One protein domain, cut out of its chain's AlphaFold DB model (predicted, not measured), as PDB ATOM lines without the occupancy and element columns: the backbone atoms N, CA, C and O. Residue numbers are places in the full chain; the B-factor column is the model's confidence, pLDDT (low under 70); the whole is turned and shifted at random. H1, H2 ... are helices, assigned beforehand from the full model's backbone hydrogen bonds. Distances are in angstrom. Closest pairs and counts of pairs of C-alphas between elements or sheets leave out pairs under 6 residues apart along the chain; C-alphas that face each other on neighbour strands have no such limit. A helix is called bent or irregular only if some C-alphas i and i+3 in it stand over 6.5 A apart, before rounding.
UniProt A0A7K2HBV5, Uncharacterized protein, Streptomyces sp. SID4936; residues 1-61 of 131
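What this domain is: This is residues 1 to 61 of the 131 residues of an uncharacterized protein of Streptomyces sp. SID4936 (UniProt A0A7K2HBV5). Two helices, H1 and H2, make a loose helical hairpin, and a third helix, H3, crosses H1 near the end of the hairpin away from its turn, so that the three form a flat, angular frame. Ahead of them, residues 1 to 13 make a long lead-in with no named element. The printed part has 61 residues with three named helices, in the order H1, H2, H3, and no named strand; the class is all helix. It is compact, with a radius of gyration of the C-alphas of 11.8 A, and its outline is flat, spanning 35 by 32 by 15 A.

Where its parts are: The printed part begins at Met 1, the chain's first residue, with its C-alpha at (-31.105, -40.622, 35.848). Residues 1 to 13 bear no named element, and their C-alphas lie 11 to 18 A from the mean of all C-alphas. H1 is residues 14 to 26, 18.2 A from first to last C-alpha, and begins with C-alpha 14 at (-40.442, -16.783, 39.272). H2 is residues 34 to 45, 15.5 A long by the same measure; it is irregular, but only just, with C-alphas 36 and 39 6.7 A apart. H3 is residues 48 to 60, 18.4 A from first to last C-alpha, and ends with C-alpha 60 at (-42.172, -12.518, 29.116).

How they stand to each other: H1 touches H2 with residues 21 to 25 alone, and the closest C-alphas of the two are those of Arg 25 and Val 38, 5.9 A apart. The two helices form a hairpin, running opposite ways at a shallow tilt of 33 degrees, only just short of steep. H1 also touches H3, with 17 pairs of C-alphas within 8 A; the closest are those of Ala 18 and Ala 54, 4.3 A apart. The lines of H1 and H3 are about perpendicular, at 87 degrees. H2 and H3 are close but not clearly touching, and their closest C-alphas are those of Leu 42 and Leu 51, 7.7 A apart. They run opposite ways at a steep tilt of 68 degrees, only just short of about perpendicular. In H1 and H3 every O i to N i+4 pair is within hydrogen-bond range, while in H2 it is 5 of 8.

The domain as a whole: The two C-alphas farthest apart are those of Gly 11 and Gly 31, at 35.4 A, and the C-alphas of Met 1 and Ser 61 are 32.5 A apart. The printed part has no cut. The link from H1 to H2 is short, with 7 residues, and the link from H2 to H3 is tight, with 2 residues. The mean pLDDT of the printed part is 77.2, and the model's confidence is under 70 at residues 1 to 8 and at residues 28 to 35, of which 34 and 35 belong to H2.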
ATOM      1  N   MET A   1     -31.326 -41.925  35.183       32.12
ATOM      2  CA  MET A   1     -31.105 -40.622  35.848       32.12
ATOM      3  C   MET A   1     -32.452 -40.192  36.410       32.12
ATOM      4  O   MET A   1     -33.364 -40.020  35.615       32.12
ATOM      5  N   ARG A   2     -32.641 -40.154  37.737       39.69
ATOM      6  CA  ARG A   2     -33.902 -39.664  38.322       39.69
ATOM      7  C   ARG A   2     -33.874 -38.138  38.283       39.69
ATOM      8  O   ARG A   2     -33.006 -37.539  38.915       39.69
ATOM      9  N   PHE A   3     -34.764 -37.539  37.499       52.31
ATOM     10  CA  PHE A   3     -35.076 -36.117  37.613       52.31
ATOM     11  C   PHE A   3     -35.666 -35.884  39.011       52.31
ATOM     12  O   PHE A   3     -36.393 -36.735  39.518       52.31
ATOM     13  N   ARG A   4     -35.266 -34.803  39.688       56.91
ATOM     14  CA  ARG A   4     -35.748 -34.501  41.043       56.91
ATOM     15  C   ARG A   4     -37.223 -34.103  40.973       56.91
ATOM     16  O   ARG A   4     -37.563 -33.193  40.231       56.91
ATOM     17  N   GLU A   5     -38.058 -34.788  41.750       52.53
ATOM     18  CA  GLU A   5     -39.514 -34.571  41.832       52.53
ATOM     19  C   GLU A   5     -39.910 -33.531  42.899       52.53
ATOM     20  O   GLU A   5     -41.080 -33.186  43.024       52.53
ATOM     21  N   HIS A   6     -38.951 -33.015  43.674       54.06
ATOM     22  CA  HIS A   6     -39.198 -32.038  44.737       54.06
ATOM     23  C   HIS A   6     -38.452 -30.734  44.451       54.06
ATOM     24  O   HIS A   6     -37.276 -30.778  44.075       54.06
ATOM     25  N   SER A   7     -39.148 -29.602  44.636       58.25
ATOM     26  CA  SER A   7     -38.599 -28.246  44.503       58.25
ATOM     27  C   SER A   7     -37.307 -28.118  45.308       58.25
ATOM     28  O   SER A   7     -37.249 -28.485  46.483       58.25
ATOM     29  N   VAL A   8     -36.247 -27.629  44.664       64.81
ATOM     30  CA  VAL A   8     -34.958 -27.383  45.333       64.81
ATOM     31  C   VAL A   8     -34.998 -26.042  46.076       64.81
ATOM     32  O   VAL A   8     -34.208 -25.824  46.997       64.81
ATOM     33  N   LYS A   9     -35.920 -25.152  45.692       75.12
ATOM     34  CA  LYS A   9     -36.034 -23.771  46.168       75.12
ATOM     35  C   LYS A   9     -37.478 -23.451  46.571       75.12
ATOM     36  O   LYS A   9     -38.103 -22.545  46.024       75.12
ATOM     37  N   ASP A  10     -38.008 -24.219  47.520       75.00
ATOM     38  CA  ASP A  10     -39.394 -24.066  47.968       75.00
ATOM     39  C   ASP A  10     -39.686 -22.617  48.412       75.00
ATOM     40  O   ASP A  10     -38.874 -21.975  49.086       75.00
ATOM     41  N   GLY A  11     -40.824 -22.079  47.971       78.75
ATOM     42  CA  GLY A  11     -41.234 -20.692  48.211       78.75
ATOM     43  C   GLY A  11     -40.574 -19.612  47.338       78.75
ATOM     44  O   GLY A  11     -40.897 -18.437  47.517       78.75
ATOM     45  N   TRP A  12     -39.684 -19.953  46.396       85.75
ATOM     46  CA  TRP A  12     -39.091 -18.953  45.499       85.75
ATOM     47  C   TRP A  12     -40.078 -18.469  44.428       85.75
ATOM     48  O   TRP A  12     -40.810 -19.250  43.810       85.75
ATOM     49  N   SER A  13     -40.067 -17.160  44.178       87.50
ATOM     50  CA  SER A  13     -40.824 -16.539  43.091       87.50
ATOM     51  C   SER A  13     -40.173 -16.793  41.727       87.50
ATOM     52  O   SER A  13     -38.973 -17.064  41.634       87.50
ATOM     53  N   ASP A  14     -40.950 -16.650  40.649       89.19
ATOM     54  CA  ASP A  14     -40.442 -16.783  39.272       89.19
ATOM     55  C   ASP A  14     -39.279 -15.822  38.991       89.19
ATOM     56  O   ASP A  14     -38.315 -16.191  38.325       89.19
ATOM     57  N   TRP A  15     -39.322 -14.618  39.573       86.50
ATOM     58  CA  TRP A  15     -38.239 -13.639  39.494       86.50
ATOM     59  C   TRP A  15     -36.951 -14.142  40.164       86.50
ATOM     60  O   TRP A  15     -35.876 -14.047  39.577       86.50
ATOM     61  N   GLN A  16     -37.041 -14.726  41.366       88.38
ATOM     62  CA  GLN A  16     -35.866 -15.264  42.071       88.38
ATOM     63  C   GLN A  16     -35.244 -16.439  41.307       88.38
ATOM     64  O   GLN A  16     -34.019 -16.533  41.194       88.38
ATOM     65  N   LEU A  17     -36.088 -17.312  40.750       90.38
ATOM     66  CA  LEU A  17     -35.658 -18.417  39.894       90.38
ATOM     67  C   LEU A  17     -34.986 -17.902  38.611       90.38
ATOM     68  O   LEU A  17     -33.926 -18.402  38.236       90.38
ATOM     69  N   ALA A  18     -35.545 -16.867  37.979       89.31
ATOM     70  CA  ALA A  18     -34.984 -16.234  36.789       89.31
ATOM     71  C   ALA A  18     -33.622 -15.566  37.056       89.31
ATOM     72  O   ALA A  18     -32.689 -15.772  36.279       89.31
ATOM     73  N   CYS A  19     -33.465 -14.851  38.175       87.12
ATOM     74  CA  CYS A  19     -32.178 -14.287  38.603       87.12
ATOM     75  C   CYS A  19     -31.096 -15.363  38.742       87.12
ATOM     76  O   CYS A  19     -30.004 -15.213  38.196       87.12
ATOM     77  N   LEU A  20     -31.406 -16.475  39.414       88.00
ATOM     78  CA  LEU A  20     -30.459 -17.580  39.574       88.00
ATOM     79  C   LEU A  20     -30.136 -18.264  38.238       88.00
ATOM     80  O   LEU A  20     -28.989 -18.642  38.000       88.00
ATOM     81  N   ALA A  21     -31.127 -18.423  37.357       88.12
ATOM     82  CA  ALA A  21     -30.919 -19.028  36.047       88.12
ATOM     83  C   ALA A  21     -29.948 -18.190  35.206       88.12
ATOM     84  O   ALA A  21     -29.030 -18.746  34.602       88.12
ATOM     85  N   VAL A  22     -30.113 -16.864  35.205       85.94
ATOM     86  CA  VAL A  22     -29.213 -15.940  34.504       85.94
ATOM     87  C   VAL A  22     -27.816 -15.946  35.118       85.94
ATOM     88  O   VAL A  22     -26.844 -16.055  34.376       85.94
ATOM     89  N   ASP A  23     -27.699 -15.917  36.447       84.06
ATOM     90  CA  ASP A  23     -26.402 -15.957  37.130       84.06
ATOM     91  C   ASP A  23     -25.619 -17.237  36.781       84.06
ATOM     92  O   ASP A  23     -24.476 -17.183  36.332       84.06
ATOM     93  N   ILE A  24     -26.266 -18.408  36.843       84.94
ATOM     94  CA  ILE A  24     -25.641 -19.686  36.464       84.94
ATOM     95  C   ILE A  24     -25.248 -19.714  34.981       84.94
ATOM     96  O   ILE A  24     -24.193 -20.260  34.644       84.94
ATOM     97  N   ARG A  25     -26.076 -19.148  34.094       84.62
ATOM     98  CA  ARG A  25     -25.793 -19.058  32.651       84.62
ATOM     99  C   ARG A  25     -24.624 -18.115  32.356       84.62
ATOM    100  O   ARG A  25     -23.827 -18.434  31.481       84.62
ATOM    101  N   GLY A  26     -24.481 -17.029  33.115       74.75
ATOM    102  CA  GLY A  26     -23.379 -16.070  33.000       74.75
ATOM    103  C   GLY A  26     -22.030 -16.587  33.516       74.75
ATOM    104  O   GLY A  26     -20.991 -16.017  33.202       74.75
ATOM    105  N   MET A  27     -22.006 -17.694  34.268       71.88
ATOM    106  CA  MET A  27     -20.771 -18.284  34.806       71.88
ATOM    107  C   MET A  27     -19.958 -19.125  33.803       71.88
ATOM    108  O   MET A  27     -18.995 -19.776  34.230       71.88
ATOM    109  N   THR A  28     -20.310 -19.166  32.509       64.44
ATOM    110  CA  THR A  28     -19.454 -19.798  31.487       64.44
ATOM    111  C   THR A  28     -18.077 -19.151  31.497       64.44
ATOM    112  O   THR A  28     -17.939 -17.961  31.215       64.44
ATOM    113  N   ARG A  29     -17.039 -19.924  31.828       58.81
ATOM    114  CA  ARG A  29     -15.662 -19.418  31.772       58.81
ATOM    115  C   ARG A  29     -15.224 -19.251  30.318       58.81
ATOM    116  O   ARG A  29     -15.675 -19.988  29.441       58.81
ATOM    117  N   TYR A  30     -14.284 -18.336  30.073       46.81
ATOM    118  CA  TYR A  30     -13.608 -18.211  28.777       46.81
ATOM    119  C   TYR A  30     -13.055 -19.580  28.335       46.81
ATOM    120  O   TYR A  30     -12.200 -20.154  29.010       46.81
ATOM    121  N   GLY A  31     -13.568 -20.109  27.219       55.44
ATOM    122  CA  GLY A  31     -13.182 -21.410  26.653       55.44
ATOM    123  C   GLY A  31     -14.010 -22.622  27.110       55.44
ATOM    124  O   GLY A  31     -13.784 -23.724  26.609       55.44
ATOM    125  N   GLY A  32     -14.975 -22.447  28.018       59.28
ATOM    126  CA  GLY A  32     -15.945 -23.477  28.401       59.28
ATOM    127  C   GLY A  32     -17.122 -23.551  27.423       59.28
ATOM    128  O   GLY A  32     -17.542 -22.545  26.859       59.28
ATOM    129  N   THR A  33     -17.692 -24.744  27.216       63.28
ATOM    130  CA  THR A  33     -18.953 -24.874  26.463       63.28
ATOM    131  C   THR A  33     -20.138 -24.866  27.423       63.28
ATOM    132  O   THR A  33     -20.106 -25.529  28.463       63.28
ATOM    133  N   PHE A  34     -21.221 -24.176  27.049       64.81
ATOM    134  CA  PHE A  34     -22.479 -24.128  27.809       64.81
ATOM    135  C   PHE A  34     -22.936 -25.520  28.274       64.81
ATOM    136  O   PHE A  34     -23.285 -25.738  29.433       64.81
ATOM    137  N   LYS A  35     -22.847 -26.505  27.375       68.12
ATOM    138  CA  LYS A  35     -23.249 -27.889  27.635       68.12
ATOM    139  C   LYS A  35     -22.400 -28.584  28.705       68.12
ATOM    140  O   LYS A  35     -22.917 -29.406  29.458       68.12
ATOM    141  N   ALA A  36     -21.106 -28.271  28.778       70.62
ATOM    142  CA  ALA A  36     -20.191 -28.887  29.734       70.62
ATOM    143  C   ALA A  36     -20.246 -28.226  31.120       70.62
ATOM    144  O   ALA A  36     -20.061 -28.914  32.123       70.62
ATOM    145  N   GLU A  37     -20.516 -26.918  31.193       74.06
ATOM    146  CA  GLU A  37     -20.406 -26.153  32.445       74.06
ATOM    147  C   GLU A  37     -21.752 -25.711  33.033       74.06
ATOM    148  O   GLU A  37     -21.939 -25.777  34.250       74.06
ATOM    149  N   VAL A  38     -22.703 -25.294  32.194       77.75
ATOM    150  CA  VAL A  38     -23.966 -24.674  32.626       77.75
ATOM    151  C   VAL A  38     -25.060 -25.712  32.821       77.75
ATOM    152  O   VAL A  38     -25.694 -25.737  33.876       77.75
ATOM    153  N   GLU A  39     -25.266 -26.618  31.861       81.81
ATOM    154  CA  GLU A  39     -26.337 -27.620  31.969       81.81
ATOM    155  C   GLU A  39     -26.255 -28.485  33.241       81.81
ATOM    156  O   GLU A  39     -27.298 -28.710  33.864       81.81
ATOM    157  N   PRO A  40     -25.076 -28.980  33.677       83.25
ATOM    158  CA  PRO A  40     -24.997 -29.757  34.911       83.25
ATOM    159  C   PRO A  40     -25.340 -28.925  36.151       83.25
ATOM    160  O   PRO A  40     -25.911 -29.459  37.100       83.25
ATOM    161  N   ARG A  41     -25.014 -27.624  36.148       82.19
ATOM    162  CA  ARG A  41     -25.327 -26.699  37.246       82.19
ATOM    163  C   ARG A  41     -26.811 -26.366  37.290       82.19
ATOM    164  O   ARG A  41     -27.404 -26.463  38.357       82.19
ATOM    165  N   LEU A  42     -27.432 -26.093  36.141       85.06
ATOM    166  CA  LEU A  42     -28.883 -25.911  36.052       85.06
ATOM    167  C   LEU A  42     -29.622 -27.160  36.543       85.06
ATOM    168  O   LEU A  42     -30.489 -27.056  37.401       85.06
ATOM    169  N   ARG A  43     -29.209 -28.360  36.109       85.50
ATOM    170  CA  ARG A  43     -29.789 -29.632  36.586       85.50
ATOM    171  C   ARG A  43     -29.565 -29.900  38.080       85.50
ATOM    172  O   ARG A  43     -30.265 -30.728  38.661       85.50
ATOM    173  N   LYS A  44     -28.565 -29.263  38.696       86.12
ATOM    174  CA  LYS A  44     -28.285 -29.372  40.133       86.12
ATOM    175  C   LYS A  44     -29.145 -28.408  40.954       86.12
ATOM    176  O   LYS A  44     -29.595 -28.802  42.031       86.12
ATOM    177  N   GLU A  45     -29.329 -27.182  40.472       85.56
ATOM    178  CA  GLU A  45     -30.014 -26.106  41.200       85.56
ATOM    179  C   GLU A  45     -31.524 -26.047  40.939       85.56
ATOM    180  O   GLU A  45     -32.247 -25.564  41.804       85.56
ATOM    181  N   PHE A  46     -31.997 -26.574  39.805       88.31
ATOM    182  CA  PHE A  46     -33.402 -26.542  39.397       88.31
ATOM    183  C   PHE A  46     -33.986 -27.945  39.201       88.31
ATOM    184  O   PHE A  46     -33.334 -28.862  38.690       88.31
ATOM    185  N   THR A  47     -35.265 -28.091  39.534       90.12
ATOM    186  CA  THR A  47     -36.150 -29.069  38.891       90.12
ATOM    187  C   THR A  47     -36.474 -28.636  37.454       90.12
ATOM    188  O   THR A  47     -36.277 -27.484  37.070       90.12
ATOM    189  N   ALA A  48     -36.992 -29.557  36.636       88.56
ATOM    190  CA  ALA A  48     -37.395 -29.224  35.265       88.56
ATOM    191  C   ALA A  48     -38.503 -28.153  35.220       88.56
ATOM    192  O   ALA A  48     -38.491 -27.294  34.343       88.56
ATOM    193  N   GLU A  49     -39.430 -28.183  36.179       89.31
ATOM    194  CA  GLU A  49     -40.536 -27.228  36.269       89.31
ATOM    195  C   GLU A  49     -40.069 -25.834  36.708       89.31
ATOM    196  O   GLU A  49     -40.455 -24.840  36.098       89.31
ATOM    197  N   GLU A  50     -39.194 -25.742  37.714       90.81
ATOM    198  CA  GLU A  50     -38.635 -24.455  38.154       90.81
ATOM    199  C   GLU A  50     -37.832 -23.779  37.037       90.81
ATOM    200  O   GLU A  50     -37.927 -22.565  36.860       90.81
ATOM    201  N   LEU A  51     -37.074 -24.558  36.256       90.00
ATOM    202  CA  LEU A  51     -36.339 -24.023  35.111       90.00
ATOM    203  C   LEU A  51     -37.292 -23.515  34.018       90.00
ATOM    204  O   LEU A  51     -37.068 -22.442  33.469       90.00
ATOM    205  N   LEU A  52     -38.382 -24.239  33.749       90.50
ATOM    206  CA  LEU A  52     -39.398 -23.815  32.784       90.50
ATOM    207  C   LEU A  52     -40.106 -22.526  33.223       90.50
ATOM    208  O   LEU A  52     -40.339 -21.647  32.398       90.50
ATOM    209  N   ARG A  53     -40.412 -22.384  34.517       91.62
ATOM    210  CA  ARG A  53     -40.975 -21.149  35.084       91.62
ATOM    211  C   ARG A  53     -40.008 -19.974  34.956       91.62
ATOM    212  O   ARG A  53     -40.420 -18.902  34.516       91.62
ATOM    213  N   ALA A  54     -38.731 -20.185  35.278       90.31
ATOM    214  CA  ALA A  54     -37.686 -19.179  35.094       90.31
ATOM    215  C   ALA A  54     -37.588 -18.737  33.624       90.31
ATOM    216  O   ALA A  54     -37.572 -17.543  33.339       90.31
ATOM    217  N   ASP A  55     -37.587 -19.684  32.685       89.69
ATOM    218  CA  ASP A  55     -37.498 -19.390  31.251       89.69
ATOM    219  C   ASP A  55     -38.739 -18.675  30.712       89.69
ATOM    220  O   ASP A  55     -38.610 -17.723  29.942       89.69
ATOM    221  N   ALA A  56     -39.936 -19.065  31.155       89.94
ATOM    222  CA  ALA A  56     -41.175 -18.377  30.805       89.94
ATOM    223  C   ALA A  56     -41.189 -16.930  31.323       89.94
ATOM    224  O   ALA A  56     -41.591 -16.016  30.599       89.94
ATOM    225  N   TYR A  57     -40.707 -16.708  32.549       88.94
ATOM    226  CA  TYR A  57     -40.576 -15.374  33.130       88.94
ATOM    227  C   TYR A  57     -39.596 -14.503  32.336       88.94
ATOM    228  O   TYR A  57     -39.907 -13.364  31.986       88.94
ATOM    229  N   LEU A  58     -38.426 -15.056  32.003       87.00
ATOM    230  CA  LEU A  58     -37.420 -14.372  31.193       87.00
ATOM    231  C   LEU A  58     -37.968 -14.015  29.809       87.00
ATOM    232  O   LEU A  58     -37.838 -12.867  29.390       87.00
ATOM    233  N   ALA A  59     -38.649 -14.945  29.135       85.25
ATOM    234  CA  ALA A  59     -39.262 -14.696  27.833       85.25
ATOM    235  C   ALA A  59     -40.326 -13.586  27.884       85.25
ATOM    236  O   ALA A  59     -40.352 -12.718  27.015       85.25
ATOM    237  N   ALA A  60     -41.160 -13.558  28.928       83.06
ATOM    238  CA  ALA A  60     -42.172 -12.518  29.116       83.06
ATOM    239  C   ALA A  60     -41.576 -11.125  29.404       83.06
ATOM    240  O   ALA A  60     -42.247 -10.111  29.216       83.06
ATOM    241  N   SER A  61     -40.321 -11.061  29.861       75.75
ATOM    242  CA  SER A  61     -39.634  -9.804  30.189       75.75
ATOM    243  C   SER A  61     -39.051  -9.065  28.972       75.75
ATOM    244  O   SER A  61     -38.637  -7.901  29.105       75.75
TER     245      SER A  61